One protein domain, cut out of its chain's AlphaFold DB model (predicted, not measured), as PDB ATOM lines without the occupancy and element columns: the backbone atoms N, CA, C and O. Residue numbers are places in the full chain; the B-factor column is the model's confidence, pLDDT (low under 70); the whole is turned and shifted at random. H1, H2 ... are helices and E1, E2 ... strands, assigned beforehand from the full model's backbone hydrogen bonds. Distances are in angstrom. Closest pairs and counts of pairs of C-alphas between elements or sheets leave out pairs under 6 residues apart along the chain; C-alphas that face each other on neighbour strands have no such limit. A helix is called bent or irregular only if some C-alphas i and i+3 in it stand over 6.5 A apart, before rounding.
ATOM      1  N   THR A  13      11.055  40.902  18.094       94.94
ATOM      2  CA  THR A  13      12.095  41.694  17.427       94.94
ATOM      3  C   THR A  13      12.217  41.234  15.978       94.94
ATOM      4  O   THR A  13      12.002  40.058  15.679       94.94
ATOM      5  N   SER A  14      12.553  42.152  15.076       94.19
ATOM      6  CA  SER A  14      12.953  41.849  13.695       94.19
ATOM      7  C   SER A  14      14.473  41.837  13.509       94.19
ATOM      8  O   SER A  14      14.950  41.693  12.386       94.19
ATOM      9  N   ASN A  15      15.227  42.047  14.590       95.88
ATOM     10  CA  ASN A  15      16.655  42.345  14.572       95.88
ATOM     11  C   ASN A  15      17.436  41.354  15.443       95.88
ATOM     12  O   ASN A  15      18.359  41.753  16.153       95.88
ATOM     13  N   ALA A  16      17.059  40.071  15.425       95.62
ATOM     14  CA  ALA A  16      17.602  39.079  16.351       95.62
ATOM     15  C   ALA A  16      19.136  38.992  16.339       95.62
ATOM     16  O   ALA A  16      19.745  38.755  17.377       95.62
ATOM     17  N   GLY A  17      19.780  39.248  15.198       94.94
ATOM     18  CA  GLY A  17      21.240  39.204  15.112       94.94
ATOM     19  C   GLY A  17      21.968  40.396  15.711       94.94
ATOM     20  O   GLY A  17      23.196  40.385  15.733       94.94
ATOM     21  N   LEU A  18      21.262  41.399  16.247       97.19
ATOM     22  CA  LEU A  18      21.890  42.346  17.172       97.19
ATOM     23  C   LEU A  18      22.524  41.607  18.354       97.19
ATOM     24  O   LEU A  18      23.596  42.007  18.794       97.19
ATOM     25  N   PHE A  19      21.918  40.496  18.793       96.69
ATOM     26  CA  PHE A  19      22.490  39.605  19.801       96.69
ATOM     27  C   PHE A  19      23.913  39.171  19.436       96.69
ATOM     28  O   PHE A  19      24.835  39.377  20.217       96.69
ATOM     29  N   LEU A  20      24.098  38.654  18.216       96.31
ATOM     30  CA  LEU A  20      25.378  38.130  17.732       96.31
ATOM     31  C   LEU A  20      26.491  39.181  17.797       96.31
ATOM     32  O   LEU A  20      27.587  38.913  18.284       96.31
ATOM     33  N   LEU A  21      26.204  40.395  17.324       97.38
ATOM     34  CA  LEU A  21      27.193  41.472  17.258       97.38
ATOM     35  C   LEU A  21      27.476  42.081  18.635       97.38
ATOM     36  O   LEU A  21      28.623  42.413  18.926       97.38
ATOM     37  N   LEU A  22      26.459  42.226  19.488       97.12
ATOM     38  CA  LEU A  22      26.625  42.786  20.831       97.12
ATOM     39  C   LEU A  22      27.343  41.812  21.773       97.12
ATOM     40  O   LEU A  22      28.237  42.244  22.500       97.12
ATOM     41  N   GLU A  23      27.021  40.517  21.735       96.19
ATOM     42  CA  GLU A  23      27.740  39.499  22.516       96.19
ATOM     43  C   GLU A  23      29.171  39.302  22.007       96.19
ATOM     44  O   GLU A  23      30.107  39.204  22.806       96.19
ATOM     45  N   ASN A  24      29.400  39.341  20.690       96.94
ATOM     46  CA  ASN A  24      30.763  39.307  20.156       96.94
ATOM     47  C   ASN A  24      31.575  40.554  20.550       96.94
ATOM     48  O   ASN A  24      32.735  40.435  20.945       96.94
ATOM     49  N   ALA A  25      30.969  41.745  20.529       97.56
ATOM     50  CA  ALA A  25      31.619  42.964  21.008       97.56
ATOM     51  C   ALA A  25      31.925  42.897  22.516       97.56
ATOM     52  O   ALA A  25      33.008  43.293  22.950       97.56
ATOM     53  N   LYS A  26      31.002  42.362  23.322       96.50
ATOM     54  CA  LYS A  26      31.188  42.167  24.765       96.50
ATOM     55  C   LYS A  26      32.308  41.172  25.067       96.50
ATOM     56  O   LYS A  26      33.220  41.506  25.812       96.50
ATOM     57  N   SER A  27      32.282  39.987  24.457       96.12
ATOM     58  CA  SER A  27      33.305  38.943  24.648       96.12
ATOM     59  C   SER A  27      34.695  39.375  24.177       96.12
ATOM     60  O   SER A  27      35.700  38.968  24.756       96.12
ATOM     61  N   ASN A  28      34.775  40.266  23.184       96.69
ATOM     62  CA  ASN A  28      36.034  40.876  22.767       96.69
ATOM     63  C   ASN A  28      36.476  42.073  23.636       96.69
ATOM     64  O   ASN A  28      37.531  42.646  23.348       96.69
ATOM     65  N   GLY A  29      35.736  42.449  24.688       97.50
ATOM     66  CA  GLY A  29      36.075  43.555  25.598       97.50
ATOM     67  C   GLY A  29      35.906  44.948  24.982       97.50
ATOM     68  O   GLY A  29      36.518  45.915  25.433       97.50
ATOM     69  N   ILE A  30      35.110  45.078  23.917       97.94
ATOM     70  CA  ILE A  30      34.956  46.344  23.184       97.94
ATOM     71  C   ILE A  30      34.212  47.382  24.027       97.94
ATOM     72  O   ILE A  30      34.556  48.562  24.004       97.94
ATOM     73  N   PHE A  31      33.211  46.953  24.800       97.81
ATOM     74  CA  PHE A  31      32.502  47.855  25.707       97.81
ATOM     75  C   PHE A  31      33.399  48.353  26.840       97.81
ATOM     76  O   PHE A  31      33.265  49.511  27.221       97.81
ATOM     77  N   ASP A  32      34.363  47.548  27.293       97.88
ATOM     78  CA  ASP A  32      35.331  47.967  28.310       97.88
ATOM     79  C   ASP A  32      36.304  49.017  27.761       97.88
ATOM     80  O   ASP A  32      36.638  49.965  28.469       97.88
ATOM     81  N   PHE A  33      36.723  48.911  26.494       97.75
ATOM     82  CA  PHE A  33      37.500  49.976  25.847       97.75
ATOM     83  C   PHE A  33      36.716  51.287  25.800       97.75
ATOM     84  O   PHE A  33      37.225  52.334  26.179       97.75
ATOM     85  N   ILE A  34      35.447  51.243  25.392       97.81
ATOM     86  CA  ILE A  34      34.619  52.454  25.333       97.81
ATOM     87  C   ILE A  34      34.376  53.015  26.741       97.81
ATOM     88  O   ILE A  34      34.427  54.228  26.933       97.81
ATOM     89  N   GLU A  35      34.122  52.168  27.736       97.06
ATOM     90  CA  GLU A  35      33.860  52.628  29.097       97.06
ATOM     91  C   GLU A  35      35.097  53.265  29.741       97.06
ATOM     92  O   GLU A  35      34.984  54.322  30.361       97.06
ATOM     93  N   ASN A  36      36.278  52.680  29.548       97.06
ATOM     94  CA  ASN A  36      37.495  53.135  30.217       97.06
ATOM     95  C   ASN A  36      38.253  54.219  29.439       97.06
ATOM     96  O   ASN A  36      38.824  55.117  30.054       97.06
ATOM     97  N   ASP A  37      38.256  54.166  28.103       97.75
ATOM     98  CA  ASP A  37      39.109  55.035  27.283       97.75
ATOM     99  C   ASP A  37      38.379  56.277  26.749       97.75
ATOM    100  O   ASP A  37      39.015  57.293  26.470       97.75
ATOM    101  N   LEU A  38      37.046  56.236  26.607       98.00
ATOM    102  CA  LEU A  38      36.260  57.396  26.179       98.00
ATOM    103  C   LEU A  38      35.744  58.160  27.400       98.00
ATOM    104  O   LEU A  38      34.696  57.827  27.961       98.00
ATOM    105  N   VAL A  39      36.461  59.213  27.788       97.75
ATOM    106  CA  VAL A  39      36.118  60.040  28.952       97.75
ATOM    107  C   VAL A  39      35.787  61.461  28.510       97.75
ATOM    108  O   VAL A  39      36.625  62.177  27.964       97.75
ATOM    109  N   PHE A  40      34.549  61.873  28.768       97.75
ATOM    110  CA  PHE A  40      34.099  63.248  28.579       97.75
ATOM    111  C   PHE A  40      34.456  64.084  29.805       97.75
ATOM    112  O   PHE A  40      34.495  63.569  30.919       97.75
ATOM    113  N   ASP A  41      34.631  65.392  29.632       95.12
ATOM    114  CA  ASP A  41      34.924  66.284  30.761       95.12
ATOM    115  C   ASP A  41      33.705  66.463  31.702       95.12
ATOM    116  O   ASP A  41      33.839  66.943  32.822       95.12
ATOM    117  N   ASN A  42      32.502  66.063  31.265       94.19
ATOM    118  CA  ASN A  42      31.258  66.155  32.032       94.19
ATOM    119  C   ASN A  42      30.818  64.783  32.580       94.19
ATOM    120  O   ASN A  42      30.408  63.899  31.819       94.19
ATOM    121  N   ASP A  43      30.773  64.650  33.908       95.00
ATOM    122  CA  ASP A  43      30.341  63.437  34.620       95.00
ATOM    123  C   ASP A  43      28.942  62.952  34.233       95.00
ATOM    124  O   ASP A  43      28.702  61.749  34.119       95.00
ATOM    125  N   SER A  44      27.999  63.868  33.997       95.56
ATOM    126  CA  SER A  44      26.648  63.489  33.564       95.56
ATOM    127  C   SER A  44      26.657  62.829  32.184       95.56
ATOM    128  O   SER A  44      25.895  61.893  31.954       95.56
ATOM    129  N   THR A  45      27.563  63.257  31.294       96.56
ATOM    130  CA  THR A  45      27.758  62.630  29.981       96.56
ATOM    131  C   THR A  45      28.406  61.261  30.138       96.56
ATOM    132  O   THR A  45      27.939  60.304  29.525       96.56
ATOM    133  N   ASN A  46      29.408  61.133  31.016       97.06
ATOM    134  CA  ASN A  46      30.041  59.844  31.298       97.06
ATOM    135  C   ASN A  46      29.040  58.803  31.817       97.06
ATOM    136  O   ASN A  46      29.054  57.672  31.348       97.06
ATOM    137  N   LYS A  47      28.100  59.194  32.688       96.50
ATOM    138  CA  LYS A  47      27.060  58.289  33.215       96.50
ATOM    139  C   LYS A  47      26.120  57.724  32.146       96.50
ATOM    140  O   LYS A  47      25.576  56.642  32.329       96.50
ATOM    141  N   ILE A  48      25.894  58.454  31.052       96.50
ATOM    142  CA  ILE A  48      24.946  58.056  29.995       96.50
ATOM    143  C   ILE A  48      25.631  57.573  28.713       96.50
ATOM    144  O   ILE A  48      24.946  57.059  27.822       96.50
ATOM    145  N   LYS A  49      26.960  57.726  28.593       97.06
ATOM    146  CA  LYS A  49      27.693  57.486  27.342       97.06
ATOM    147  C   LYS A  49      27.446  56.084  26.807       97.06
ATOM    148  O   LYS A  49      27.105  55.940  25.638       97.06
ATOM    149  N   MET A  50      27.524  55.064  27.660       97.62
ATOM    150  CA  MET A  50      27.469  53.680  27.208       97.62
ATOM    151  C   MET A  50      26.126  53.332  26.574       97.62
ATOM    152  O   MET A  50      26.081  52.717  25.509       97.62
ATOM    153  N   ASN A  51      25.031  53.810  27.167       97.81
ATOM    154  CA  ASN A  51      23.693  53.650  26.608       97.81
ATOM    155  C   ASN A  51      23.591  54.265  25.202       97.81
ATOM    156  O   ASN A  51      23.067  53.639  24.279       97.81
ATOM    157  N   HIS A  52      24.112  55.481  25.019       98.00
ATOM    158  CA  HIS A  52      24.058  56.171  23.731       98.00
ATOM    159  C   HIS A  52      25.001  55.566  22.686       98.00
ATOM    160  O   HIS A  52      24.594  55.418  21.535       98.00
ATOM    161  N   ILE A  53      26.212  55.153  23.069       98.00
ATOM    162  CA  ILE A  53      27.135  54.473  22.153       98.00
ATOM    163  C   ILE A  53      26.548  53.139  21.697       98.00
ATOM    164  O   ILE A  53      26.464  52.903  20.495       98.00
ATOM    165  N   LYS A  54      26.050  52.305  22.618       98.00
ATOM    166  CA  LYS A  54      25.369  51.051  22.260       98.00
ATOM    167  C   LYS A  54      24.142  51.296  21.376       98.00
ATOM    168  O   LYS A  54      23.952  50.578  20.401       98.00
ATOM    169  N   THR A  55      23.360  52.346  21.649       98.00
ATOM    170  CA  THR A  55      22.238  52.758  20.784       98.00
ATOM    171  C   THR A  55      22.711  53.045  19.353       98.00
ATOM    172  O   THR A  55      22.107  52.556  18.397       98.00
ATOM    173  N   MET A  56      23.806  53.796  19.191       97.94
ATOM    174  CA  MET A  56      24.377  54.095  17.874       97.94
ATOM    175  C   MET A  56      24.939  52.847  17.188       97.94
ATOM    176  O   MET A  56      24.686  52.659  16.001       97.94
ATOM    177  N   LEU A  57      25.637  51.968  17.915       97.88
ATOM    178  CA  LEU A  57      26.120  50.690  17.382       97.88
ATOM    179  C   LEU A  57      24.960  49.834  16.856       97.88
ATOM    180  O   LEU A  57      25.006  49.409  15.705       97.88
ATOM    181  N   CYS A  58      23.880  49.664  17.628       97.88
ATOM    182  CA  CYS A  58      22.680  48.957  17.165       97.88
ATOM    183  C   CYS A  58      22.097  49.596  15.900       97.88
ATOM    184  O   CYS A  58      21.777  48.889  14.945       97.88
ATOM    185  N   GLY A  59      22.009  50.929  15.866       96.88
ATOM    186  CA  GLY A  59      21.586  51.677  14.685       96.88
ATOM    187  C   GLY A  59      22.440  51.366  13.451       96.88
ATOM    188  O   GLY A  59      21.911  51.052  12.384       96.88
ATOM    189  N   HIS A  60      23.764  51.401  13.581       96.69
ATOM    190  CA  HIS A  60      24.680  51.092  12.480       96.69
ATOM    191  C   HIS A  60      24.646  49.611  12.081       96.69
ATOM    192  O   HIS A  60      24.758  49.288  10.895       96.69
ATOM    193  N   PHE A  61      24.425  48.700  13.032       96.88
ATOM    194  CA  PHE A  61      24.256  47.276  12.748       96.88
ATOM    195  C   PHE A  61      23.016  47.000  11.897       96.88
ATOM    196  O   PHE A  61      23.098  46.187  10.977       96.88
ATOM    197  N   ILE A  62      21.916  47.730  12.105       95.19
ATOM    198  CA  ILE A  62      20.728  47.654  11.237       95.19
ATOM    199  C   ILE A  62      20.795  48.587  10.014       95.19
ATOM    200  O   ILE A  62      19.889  48.579   9.185       95.19
ATOM    201  N   GLY A  63      21.858  49.381   9.866       94.19
ATOM    202  CA  GLY A  63      22.073  50.241   8.699       94.19
ATOM    203  C   GLY A  63      21.183  51.484   8.652       94.19
ATOM    204  O   GLY A  63      20.661  51.824   7.588       94.19
ATOM    205  N   ILE A  64      20.986  52.171   9.783       93.75
ATOM    206  CA  ILE A  64      20.350  53.494   9.758       93.75
ATOM    207  C   ILE A  64      21.207  54.500   8.976       93.75
ATOM    208  O   ILE A  64      22.428  54.512   9.086       93.75
ATOM    209  N   ASP A  65      20.556  55.385   8.226       91.50
ATOM    210  CA  ASP A  65      21.185  56.508   7.511       91.50
ATOM    211  C   ASP A  65      20.785  57.877   8.101       91.50
ATOM    212  O   ASP A  65      21.245  58.920   7.642       91.50
ATOM    213  N   LYS A  66      19.911  57.864   9.116       92.69
ATOM    214  CA  LYS A  66      19.306  59.017   9.787       92.69
ATOM    215  C   LYS A  66      19.021  58.672  11.246       92.69
ATOM    216  O   LYS A  66      18.620  57.543  11.536       92.69
ATOM    217  N   LEU A  67      19.160  59.641  12.151       93.81
ATOM    218  CA  LEU A  67      18.904  59.423  13.581       93.81
ATOM    219  C   LEU A  67      17.442  59.079  13.871       93.81
ATOM    220  O   LEU A  67      17.172  58.303  14.781       93.81
ATOM    221  N   GLU A  68      16.495  59.576  13.073       94.62
ATOM    222  CA  GLU A  68      15.068  59.278  13.225       94.62
ATOM    223  C   GLU A  68      14.771  57.778  13.118       94.62
ATOM    224  O   GLU A  68      13.815  57.292  13.719       94.62
ATOM    225  N   ARG A  69      15.612  57.012  12.409       95.12
ATOM    226  CA  ARG A  69      15.462  55.557  12.293       95.12
ATOM    227  C   ARG A  69      15.836  54.802  13.568       95.12
ATOM    228  O   ARG A  69      15.488  53.631  13.671       95.12
ATOM    229  N   LEU A  70      16.445  55.445  14.569       95.38
ATOM    230  CA  LEU A  70      16.604  54.845  15.901       95.38
ATOM    231  C   LEU A  70      15.250  54.517  16.545       95.38
ATOM    232  O   LEU A  70      15.174  53.602  17.359       95.38
ATOM    233  N   LYS A  71      14.163  55.176  16.116       94.81
ATOM    234  CA  LYS A  71      12.791  54.835  16.525       94.81
ATOM    235  C   LYS A  71      12.395  53.399  16.181       94.81
ATOM    236  O   LYS A  71      11.559  52.829  16.866       94.81
ATOM    237  N   LEU A  72      13.033  52.781  15.183       92.31
ATOM    238  CA  LEU A  72      12.822  51.368  14.847       92.31
ATOM    239  C   LEU A  72      13.326  50.410  15.937       92.31
ATOM    240  O   LEU A  72      12.898  49.263  15.981       92.31
ATOM    241  N   LEU A  73      14.239  50.875  16.793       95.12
ATOM    242  CA  LEU A  73      14.792  50.119  17.917       95.12
ATOM    243  C   LEU A  73      14.143  50.509  19.251       95.12
ATOM    244  O   LEU A  73      14.406  49.876  20.273       95.12
ATOM    245  N   GLN A  74      13.306  51.551  19.270       92.75
ATOM    246  CA  GLN A  74      12.585  51.938  20.476       92.75
ATOM    247  C   GLN A  74      11.615  50.832  20.875       92.75
ATOM    248  O   GLN A  74      10.798  50.380  20.075       92.75
ATOM    249  N   ASN A  75      11.682  50.432  22.143       89.31
ATOM    250  CA  ASN A  75      10.893  49.335  22.702       89.31
ATOM    251  C   ASN A  75      11.177  47.958  22.073       89.31
ATOM    252  O   ASN A  75      10.418  47.024  22.340       89.31
ATOM    253  N   ASP A  76      12.249  47.802  21.284       94.56
ATOM    254  CA  ASP A  76      12.670  46.479  20.825       94.56
ATOM    255  C   ASP A  76      13.071  45.645  22.061       94.56
ATOM    256  O   ASP A  76      13.955  46.043  22.829       94.56
ATOM    257  N   PRO A  77      12.401  44.505  22.311       92.94
ATOM    258  CA  PRO A  77      12.613  43.718  23.515       92.94
ATOM    259  C   PRO A  77      14.026  43.148  23.590       92.94
ATOM    260  O   PRO A  77      14.532  43.015  24.693       92.94
ATOM    261  N   LEU A  78      14.667  42.837  22.457       94.56
ATOM    262  CA  LEU A  78      16.035  42.327  22.454       94.56
ATOM    263  C   LEU A  78      17.020  43.423  22.849       94.56
ATOM    264  O   LEU A  78      17.910  43.183  23.653       94.56
ATOM    265  N   VAL A  79      16.844  44.632  22.316       94.88
ATOM    266  CA  VAL A  79      17.707  45.782  22.632       94.88
ATOM    267  C   VAL A  79      17.670  46.100  24.131       94.88
ATOM    268  O   VAL A  79      18.711  46.365  24.732       94.88
ATOM    269  N   ASN A  80      16.496  45.978  24.755       91.81
ATOM    270  CA  ASN A  80      16.342  46.156  26.198       91.81
ATOM    271  C   ASN A  80      17.095  45.099  27.032       91.81
ATOM    272  O   ASN A  80      17.504  45.420  28.143       91.81
ATOM    273  N   GLU A  81      17.322  43.878  26.522       92.00
ATOM    274  CA  GLU A  81      18.111  42.850  27.236       92.00
ATOM    275  C   GLU A  81      19.590  43.220  27.376       92.00
ATOM    276  O   GLU A  81      20.281  42.669  28.225       92.00
ATOM    277  N   PHE A  82      20.078  44.155  26.560       92.50
ATOM    278  CA  PHE A  82      21.455  44.648  26.608       92.50
ATOM    279  C   PHE A  82      21.614  45.919  27.458       92.50
ATOM    280  O   PHE A  82      22.632  46.618  27.342       92.50
ATOM    281  N   ASP A  83      20.602  46.230  28.277       93.19
ATOM    282  CA  ASP A  83      20.478  47.451  29.080       93.19
ATOM    283  C   ASP A  83      20.527  48.732  28.229       93.19
ATOM    284  O   ASP A  83      21.055  49.769  28.638       93.19
ATOM    285  N   ILE A  84      19.986  48.660  27.008       96.50
ATOM    286  CA  ILE A  84      19.954  49.784  26.071       96.50
ATOM    287  C   ILE A  84      18.561  50.412  26.090       96.50
ATOM    288  O   ILE A  84      17.608  49.911  25.499       96.50
ATOM    289  N   SER A  85      18.456  51.575  26.724       95.88
ATOM    290  CA  SER A  85      17.289  52.446  26.653       95.88
ATOM    291  C   SER A  85      17.445  53.427  25.489       95.88
ATOM    292  O   SER A  85      17.998  54.524  25.645       95.88
ATOM    293  N   VAL A  86      16.947  53.032  24.314       96.25
ATOM    294  CA  VAL A  86      16.952  53.867  23.102       96.25
ATOM    295  C   VAL A  86      16.126  55.131  23.344       96.25
ATOM    296  O   VAL A  86      14.907  55.078  23.504       96.25
ATOM    297  N   LYS A  87      16.801  56.282  23.401       95.69
ATOM    298  CA  LYS A  87      16.165  57.591  23.608       95.69
ATOM    299  C   LYS A  87      15.654  58.178  22.293       95.69
ATOM    300  O   LYS A  87      15.989  57.697  21.213       95.69
ATOM    301  N   GLU A  88      14.856  59.240  22.392       95.69
ATOM    302  CA  GLU A  88      14.444  60.019  21.221       95.69
ATOM    303  C   GLU A  88      15.667  60.531  20.431       95.69
ATOM    304  O   GLU A  88      16.677  60.900  21.055       95.69
ATOM    305  N   PRO A  89      15.588  60.596  19.088       95.75
ATOM    306  CA  PRO A  89      16.672  61.062  18.222       95.75
ATOM    307  C   PRO A  89      17.289  62.398  18.650       95.75
ATOM    308  O   PRO A  89      18.504  62.565  18.586       95.75
ATOM    309  N   GLU A  90      16.487  63.333  19.157       96.06
ATOM    310  CA  GLU A  90      16.938  64.638  19.640       96.06
ATOM    311  C   GLU A  90      17.844  64.505  20.869       96.06
ATOM    312  O   GLU A  90      18.807  65.252  21.021       96.06
ATOM    313  N   THR A  91      17.570  63.537  21.746       96.75
ATOM    314  CA  THR A  91      18.405  63.267  22.926       96.75
ATOM    315  C   THR A  91      19.735  62.648  22.515       96.75
ATOM    316  O   THR A  91      20.782  63.054  23.013       96.75
ATOM    317  N   VAL A  92      19.706  61.712  21.563       97.12
ATOM    318  CA  VAL A  92      20.924  61.115  20.995       97.12
ATOM    319  C   VAL A  92      21.757  62.176  20.269       97.12
ATOM    320  O   VAL A  92      22.964  62.250  20.474       97.12
ATOM    321  N   SER A  93      21.117  63.056  19.499       97.00
ATOM    322  CA  SER A  93      21.756  64.191  18.826       97.00
ATOM    323  C   SER A  93      22.447  65.140  19.815       97.00
ATOM    324  O   SER A  93      23.605  65.499  19.610       97.00
ATOM    325  N   ARG A  94      21.790  65.485  20.935       96.94
ATOM    326  CA  ARG A  94      22.407  66.290  22.007       96.94
ATOM    327  C   ARG A  94      23.627  65.602  22.615       96.94
ATOM    328  O   ARG A  94      24.643  66.260  22.796       96.94
ATOM    329  N   PHE A  95      23.549  64.297  22.888       97.75
ATOM    330  CA  PHE A  95      24.701  63.528  23.368       97.75
ATOM    331  C   PHE A  95      25.868  63.564  22.369       97.75
ATOM    332  O   PHE A  95      26.999  63.838  22.760       97.75
ATOM    333  N   LEU A  96      25.599  63.345  21.077       97.69
ATOM    334  CA  LEU A  96      26.622  63.407  20.025       97.69
ATOM    335  C   LEU A  96      27.245  64.809  19.908       97.69
ATOM    336  O   LEU A  96      28.424  64.931  19.590       97.69
ATOM    337  N   GLY A  97      26.486  65.861  20.224       97.06
ATOM    338  CA  GLY A  97      26.980  67.236  20.305       97.06
ATOM    339  C   GLY A  97      27.997  67.496  21.424       97.06
ATOM    340  O   GLY A  97      28.669  68.520  21.379       97.06
ATOM    341  N   ASN A  98      28.145  66.586  22.394       97.31
ATOM    342  CA  ASN A  98      29.141  66.708  23.465       97.31
ATOM    343  C   ASN A  98      30.545  66.251  23.039       97.31
ATOM    344  O   ASN A  98      31.497  66.419  23.802       97.31
ATOM    345  N   PHE A  99      30.689  65.651  21.852       97.94
ATOM    346  CA  PHE A  99      31.999  65.292  21.324       97.94
ATOM    347  C   PHE A  99      32.794  66.538  20.928       97.94
ATOM    348  O   PHE A  99      32.277  67.499  20.366       97.94
ATOM    349  N   ASP A 372      32.818  30.707   8.946       86.38
ATOM    350  CA  ASP A 372      33.815  30.044   8.110       86.38
ATOM    351  C   ASP A 372      34.515  31.051   7.182       86.38
ATOM    352  O   ASP A 372      33.936  32.059   6.761       86.38
ATOM    353  N   SER A 373      35.760  30.752   6.801       81.56
ATOM    354  CA  SER A 373      36.608  31.637   5.983       81.56
ATOM    355  C   SER A 373      36.001  32.009   4.623       81.56
ATOM    356  O   SER A 373      36.296  33.078   4.081       81.56
ATOM    357  N   SER A 374      35.108  31.174   4.083       83.25
ATOM    358  CA  SER A 374      34.356  31.443   2.853       83.25
ATOM    359  C   SER A 374      33.395  32.635   2.980       83.25
ATOM    360  O   SER A 374      33.140  33.323   1.992       83.25
ATOM    361  N   GLU A 375      32.908  32.940   4.187       84.25
ATOM    362  CA  GLU A 375      31.973  34.042   4.450       84.25
ATOM    363  C   GLU A 375      32.696  35.366   4.779       84.25
ATOM    364  O   GLU A 375      32.068  36.427   4.793       84.25
ATOM    365  N   TYR A 376      34.022  35.370   4.981       81.62
ATOM    366  CA  TYR A 376      34.763  36.574   5.408       81.62
ATOM    367  C   TYR A 376      34.657  37.720   4.397       81.62
ATOM    368  O   TYR A 376      34.548  38.893   4.764       81.62
ATOM    369  N   ARG A 377      34.621  37.380   3.103       77.12
ATOM    370  CA  ARG A 377      34.543  38.352   1.999       77.12
ATOM    371  C   ARG A 377      33.137  38.896   1.753       77.12
ATOM    372  O   ARG A 377      32.978  39.808   0.940       77.12
ATOM    373  N   GLN A 378      32.126  38.376   2.445       86.88
ATOM    374  CA  GLN A 378      30.745  38.812   2.288       86.88
ATOM    375  C   GLN A 378      30.602  40.316   2.579       86.88
ATOM    376  O   GLN A 378      31.179  40.831   3.542       86.88
ATOM    377  N   GLN A 379      29.802  41.016   1.772       89.12
ATOM    378  CA  GLN A 379      29.459  42.419   2.024       89.12
ATOM    379  C   GLN A 379      28.570  42.576   3.263       89.12
ATOM    380  O   GLN A 379      27.766  41.693   3.580       89.12
ATOM    381  N   ILE A 380      28.682  43.709   3.958       92.50
ATOM    382  CA  ILE A 380      27.896  43.993   5.171       92.50
ATOM    383  C   ILE A 380      26.392  43.940   4.893       92.50
ATOM    384  O   ILE A 380      25.645  43.369   5.689       92.50
ATOM    385  N   LYS A 381      25.924  44.454   3.750       92.19
ATOM    386  CA  LYS A 381      24.502  44.369   3.389       92.19
ATOM    387  C   LYS A 381      23.996  42.927   3.343       92.19
ATOM    388  O   LYS A 381      22.936  42.626   3.891       92.19
ATOM    389  N   THR A 382      24.755  42.025   2.725       91.69
ATOM    390  CA  THR A 382      24.396  40.604   2.667       91.69
ATOM    391  C   THR A 382      24.471  39.971   4.057       91.69
ATOM    392  O   THR A 382      23.598  39.176   4.399       91.69
ATOM    393  N   PHE A 383      25.460  40.345   4.876       93.94
ATOM    394  CA  PHE A 383      25.569  39.870   6.256       93.94
ATOM    395  C   PHE A 383      24.320  40.244   7.062       93.94
ATOM    396  O   PHE A 383      23.738  39.391   7.727       93.94
ATOM    397  N   ARG A 384      23.841  41.491   6.954       95.06
ATOM    398  CA  ARG A 384      22.619  41.921   7.651       95.06
ATOM    399  C   ARG A 384      21.405  41.085   7.264       95.06
ATOM    400  O   ARG A 384      20.665  40.665   8.143       95.06
ATOM    401  N   LEU A 385      21.226  40.802   5.974       93.50
ATOM    402  CA  LEU A 385      20.121  39.966   5.489       93.50
ATOM    403  C   LEU A 385      20.216  38.513   5.984       93.50
ATOM    404  O   LEU A 385      19.194  37.906   6.286       93.50
ATOM    405  N   LYS A 386      21.433  37.961   6.057       92.75
ATOM    406  CA  LYS A 386      21.677  36.576   6.488       92.75
ATOM    407  C   LYS A 386      21.691  36.372   7.997       92.75
ATOM    408  O   LYS A 386      21.492  35.248   8.430       92.75
ATOM    409  N   TYR A 387      22.033  37.395   8.773       94.06
ATOM    410  CA  TYR A 387      22.325  37.206  10.190       94.06
ATOM    411  C   TYR A 387      21.685  38.250  11.089       94.06
ATOM    412  O   TYR A 387      21.416  37.902  12.218       94.06
ATOM    413  N   VAL A 388      21.400  39.483  10.653       95.25
ATOM    414  CA  VAL A 388      20.854  40.540  11.537       95.25
ATOM    415  C   VAL A 388      19.331  40.611  11.483       95.25
ATOM    416  O   VAL A 388      18.674  40.580  12.525       95.25
ATOM    417  N   PHE A 389      18.769  40.686  10.276       95.56
ATOM    418  CA  PHE A 389      17.335  40.844  10.035       95.56
ATOM    419  C   PHE A 389      16.605  39.511  10.132       95.56
ATOM    420  O   PHE A 389      16.210  38.905   9.134       95.56
ATOM    421  N   LEU A 390      16.441  39.057  11.369       94.62
ATOM    422  CA  LEU A 390      15.760  37.824  11.706       94.62
ATOM    423  C   LEU A 390      14.690  38.095  12.762       94.62
ATOM    424  O   LEU A 390      14.936  38.754  13.771       94.62
ATOM    425  N   ALA A 391      13.490  37.574  12.512       94.44
ATOM    426  CA  ALA A 391      12.394  37.656  13.457       94.44
ATOM    427  C   ALA A 391      12.623  36.700  14.635       94.44
ATOM    428  O   ALA A 391      12.891  35.513  14.436       94.44
ATOM    429  N   ALA A 392      12.453  37.208  15.853       95.81
ATOM    430  CA  ALA A 392      12.495  36.410  17.069       95.81
ATOM    431  C   ALA A 392      11.405  36.813  18.055       95.81
ATOM    432  O   ALA A 392      10.947  37.958  18.076       95.81
ATOM    433  N   LYS A 393      11.037  35.870  18.925       95.56
ATOM    434  CA  LYS A 393      10.205  36.135  20.101       95.56
ATOM    435  C   LYS A 393      11.042  36.018  21.368       95.56
ATOM    436  O   LYS A 393      11.575  34.947  21.650       95.56
ATOM    437  N   ILE A 394      11.093  37.089  22.150       94.94
ATOM    438  CA  ILE A 394      11.764  37.117  23.450       94.94
ATOM    439  C   ILE A 394      10.783  36.645  24.525       94.94
ATOM    440  O   ILE A 394       9.679  37.175  24.682       94.94
ATOM    441  N   ILE A 395      11.167  35.613  25.268       93.38
ATOM    442  CA  ILE A 395      10.386  35.058  26.371       93.38
ATOM    443  C   ILE A 395      11.196  35.224  27.642       93.38
ATOM    444  O   ILE A 395      12.262  34.632  27.790       93.38
ATOM    445  N   LYS A 396      10.660  36.013  28.570       89.06
ATOM    446  CA  LYS A 396      11.237  36.185  29.898       89.06
ATOM    447  C   LYS A 396      10.540  35.268  30.885       89.06
ATOM    448  O   LYS A 396       9.314  35.237  30.960       89.06
ATOM    449  N   THR A 397      11.338  34.546  31.650       88.12
ATOM    450  CA  THR A 397      10.919  33.803  32.840       88.12
ATOM    451  C   THR A 397      11.662  34.369  34.048       88.12
ATOM    452  O   THR A 397      12.563  35.187  33.887       88.12
ATOM    453  N   ALA A 398      11.334  33.925  35.263       83.94
ATOM    454  CA  ALA A 398      12.002  34.415  36.473       83.94
ATOM    455  C   ALA A 398      13.527  34.164  36.501       83.94
ATOM    456  O   ALA A 398      14.227  34.827  37.255       83.94
ATOM    457  N   ARG A 399      14.036  33.199  35.716       84.06
ATOM    458  CA  ARG A 399      15.456  32.792  35.729       84.06
ATOM    459  C   ARG A 399      16.154  32.892  34.374       84.06
ATOM    460  O   ARG A 399      17.375  32.898  34.336       84.06
ATOM    461  N   TYR A 400      15.396  32.931  33.279       88.00
ATOM    462  CA  TYR A 400      15.942  32.822  31.927       88.00
ATOM    463  C   TYR A 400      15.275  33.791  30.960       88.00
ATOM    464  O   TYR A 400      14.053  33.975  30.991       88.00
ATOM    465  N   VAL A 401      16.088  34.308  30.042       89.75
ATOM    466  CA  VAL A 401      15.660  34.996  28.826       89.75
ATOM    467  C   VAL A 401      15.876  34.042  27.657       89.75
ATOM    468  O   VAL A 401      16.979  33.549  27.449       89.75
ATOM    469  N   ILE A 402      14.811  33.741  26.918       92.50
ATOM    470  CA  ILE A 402      14.831  32.793  25.801       92.50
ATOM    471  C   ILE A 402      14.479  33.545  24.520       92.50
ATOM    472  O   ILE A 402      13.381  34.093  24.403       92.50
ATOM    473  N   MET A 403      15.380  33.527  23.536       94.69
ATOM    474  CA  MET A 403      15.131  34.040  22.189       94.69
ATOM    475  C   MET A 403      14.670  32.896  21.279       94.69
ATOM    476  O   MET A 403      15.459  32.041  20.887       94.69
ATOM    477  N   LYS A 404      13.376  32.857  20.941       94.44
ATOM    478  CA  LYS A 404      12.829  31.862  20.008       94.44
ATOM    479  C   LYS A 404      12.964  32.339  18.565       94.44
ATOM    480  O   LYS A 404      12.334  33.329  18.190       94.44
ATOM    481  N   LEU A 405      13.738  31.596  17.780       94.00
ATOM    482  CA  LEU A 405      13.960  31.786  16.344       94.00
ATOM    483  C   LEU A 405      13.220  30.722  15.525       94.00
ATOM    484  O   LEU A 405      12.720  29.738  16.070       94.00
ATOM    485  N   SER A 406      13.145  30.929  14.209       93.50
ATOM    486  CA  SER A 406      12.608  29.927  13.282       93.50
ATOM    487  C   SER A 406      13.467  28.660  13.293       93.50
ATOM    488  O   SER A 406      14.681  28.738  13.117       93.50
ATOM    489  N   GLU A 407      12.834  27.498  13.458       91.88
ATOM    490  CA  GLU A 407      13.504  26.191  13.467       91.88
ATOM    491  C   GLU A 407      14.234  25.902  12.148       91.88
ATOM    492  O   GLU A 407      15.363  25.422  12.153       91.88
ATOM    493  N   ASN A 408      13.622  26.290  11.027       92.69
ATOM    494  CA  ASN A 408      14.136  26.053   9.678       92.69
ATOM    495  C   ASN A 408      14.996  27.214   9.158       92.69
ATOM    496  O   ASN A 408      15.080  27.428   7.947       92.69
ATOM    497  N   TYR A 409      15.579  28.029  10.044       93.38
ATOM    498  CA  TYR A 409      16.430  29.123   9.590       93.38
ATOM    499  C   TYR A 409      17.721  28.577   8.956       93.38
ATOM    500  O   TYR A 409      18.448  27.848   9.633       93.38
ATOM    501  N   PRO A 410      18.066  28.948   7.705       91.12
ATOM    502  CA  PRO A 410      19.209  28.357   7.001       91.12
ATOM    503  C   PRO A 410      20.550  28.493   7.730       91.12
ATOM    504  O   PRO A 410      21.430  27.656   7.563       91.12
ATOM    505  N   TYR A 411      20.701  29.532   8.555       90.81
ATOM    506  CA  TYR A 411      21.941  29.839   9.270       90.81
ATOM    507  C   TYR A 411      21.848  29.597  10.784       90.81
ATOM    508  O   TYR A 411      22.585  30.206  11.559       90.81
ATOM    509  N   LYS A 412      20.941  28.712  11.225       92.00
ATOM    510  CA  LYS A 412      20.725  28.374  12.644       92.00
ATOM    511  C   LYS A 412      22.022  28.018  13.383       92.00
ATOM    512  O   LYS A 412      22.239  28.504  14.487       92.00
ATOM    513  N   GLY A 413      22.917  27.263  12.743       90.50
ATOM    514  CA  GLY A 413      24.173  26.818  13.354       90.50
ATOM    515  C   GLY A 413      25.122  27.949  13.773       90.50
ATOM    516  O   GLY A 413      25.955  27.739  14.644       90.50
ATOM    517  N   VAL A 414      24.999  29.155  13.204       91.19
ATOM    518  CA  VAL A 414      25.775  30.326  13.659       91.19
ATOM    519  C   VAL A 414      25.250  30.838  15.001       91.19
ATOM    520  O   VAL A 414      26.034  31.168  15.885       91.19
ATOM    521  N   TYR A 415      23.927  30.858  15.165       91.81
ATOM    522  CA  TYR A 415      23.270  31.267  16.404       91.81
ATOM    523  C   TYR A 415      23.420  30.244  17.528       91.81
ATOM    524  O   TYR A 415      23.413  30.630  18.681       91.81
ATOM    525  N   GLU A 416      23.549  28.952  17.218       89.00
ATOM    526  CA  GLU A 416      23.752  27.909  18.238       89.00
ATOM    527  C   GLU A 416      25.184  27.881  18.796       89.00
ATOM    528  O   GLU A 416      25.415  27.310  19.860       89.00
ATOM    529  N   LYS A 417      26.146  28.480  18.080       85.38
ATOM    530  CA  LYS A 417      27.551  28.591  18.501       85.38
ATOM    531  C   LYS A 417      27.829  29.805  19.395       85.38
ATOM    532  O   LYS A 417      28.870  29.819  20.048       85.38
ATOM    533  N   CYS A 418      26.963  30.818  19.352       81.06
ATOM    534  CA  CYS A 418      27.104  32.084  20.074       81.06
ATOM    535  C   CYS A 418      26.146  32.104  21.263       81.06
ATOM    536  O   CYS A 418      26.578  32.545  22.347       81.06
TER     537      CYS A 418
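What this domain is: This is residues 13 to 99 and 372 to 418 of the 418 residues of the protein "Transposase" of Klebsiella pneumoniae (UniProt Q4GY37). A body of short helices is built round the long, kinked helix H3, with H2 along one side of it and H4 and H6 on the other. H1 and the short H5 lie between H3 and a second segment at one end of the long axis, which holds H7, the strand hairpin E1 and E2, and the small helix H8. The 134 printed residues hold eight named helices and two named strands, in the order H1 H2 H3 H4 H5 H6 H7 E1 E2 H8, and the class is mostly helix. The two strands form one antiparallel sheet. The whole is compact, with a radius of gyration of the C-alphas of 15.9 A and spans of 49 by 40 by 28 A.

Where its parts are: H1 is residues 18 to 27, 14.1 A long, with C-alpha 18 at (21.890, 42.346, 17.172). H2 is residues 30 to 37. H3, residues 43 to 61, is 27.9 A long and has a kink of 40 degrees near residue 50; it is irregular, with C-alphas 47 and 50 at 7.6 A. H4 is residues 67 to 73, H5 residues 77 to 81 and H6 residues 89 to 96. After the cut come H7, residues 380 to 388, E1, residues 392 to 396 and 12.9 A long, and E2, residues 401 to 404. H8, residues 412 to 417, ends with C-alpha 417 at (27.551, 28.591, 18.501).

How they stand to each other: H3 is the hub, touching four helices. H1 and H3 only just touch, only at their ends, with 3 pairs of C-alphas within 8 A, the closest Leu 18 and Cys 58 at 6.7 A. H2 and H3 form a helical hairpin at a shallow tilt of 29 degrees; they only just touch, with 3 pairs within 8 A, through residue 50 of H3 alone, and their closest C-alphas are Glu 35 and Met 50 at 6.7 A. Residues 55 to 59 of H3 touch H4, about perpendicular at 78 degrees, the C-alphas of Gly 59 and Leu 70 being closest at 6.0 A. Residues 45 to 52 of H3 touch H6, closest at the C-alphas of His 52 and Val 92, 6.5 A. H4 touches H6 at a steep tilt of 67 degrees, closest at the C-alphas of Leu 67 and Pro 89, 5.4 A. H7 is close to but not clearly touching H1, with C-alphas Leu 18 and Val 388 closest at 6.0 A. In the hairpin of E1 and E2, N 395 and O 402 are 2.8 A apart and N 393 and O 404 are 2.9 A apart, within hydrogen-bond range. Every O i to N i+4 pair is within hydrogen-bond range in H1, H2, H5, H6 and H7, against 12 of 15 in H3, 1 of 2 in H8 and 0 of 3 in H4, where 4 of 4 O i to N i+3 pairs are.

The domain as a whole: The two C-alphas farthest apart, of Asp 41 and Asn 408, are 50.0 A apart. Residues 100 to 371 are not printed, and C-alphas 99 and 372 are 37.7 A apart across the cut. Of the links that are printed whole, those from H5 to H6 and from E2 to H8 are short and the others tight. The mean pLDDT of the printed part is 94.0, and no printed residue is under 70.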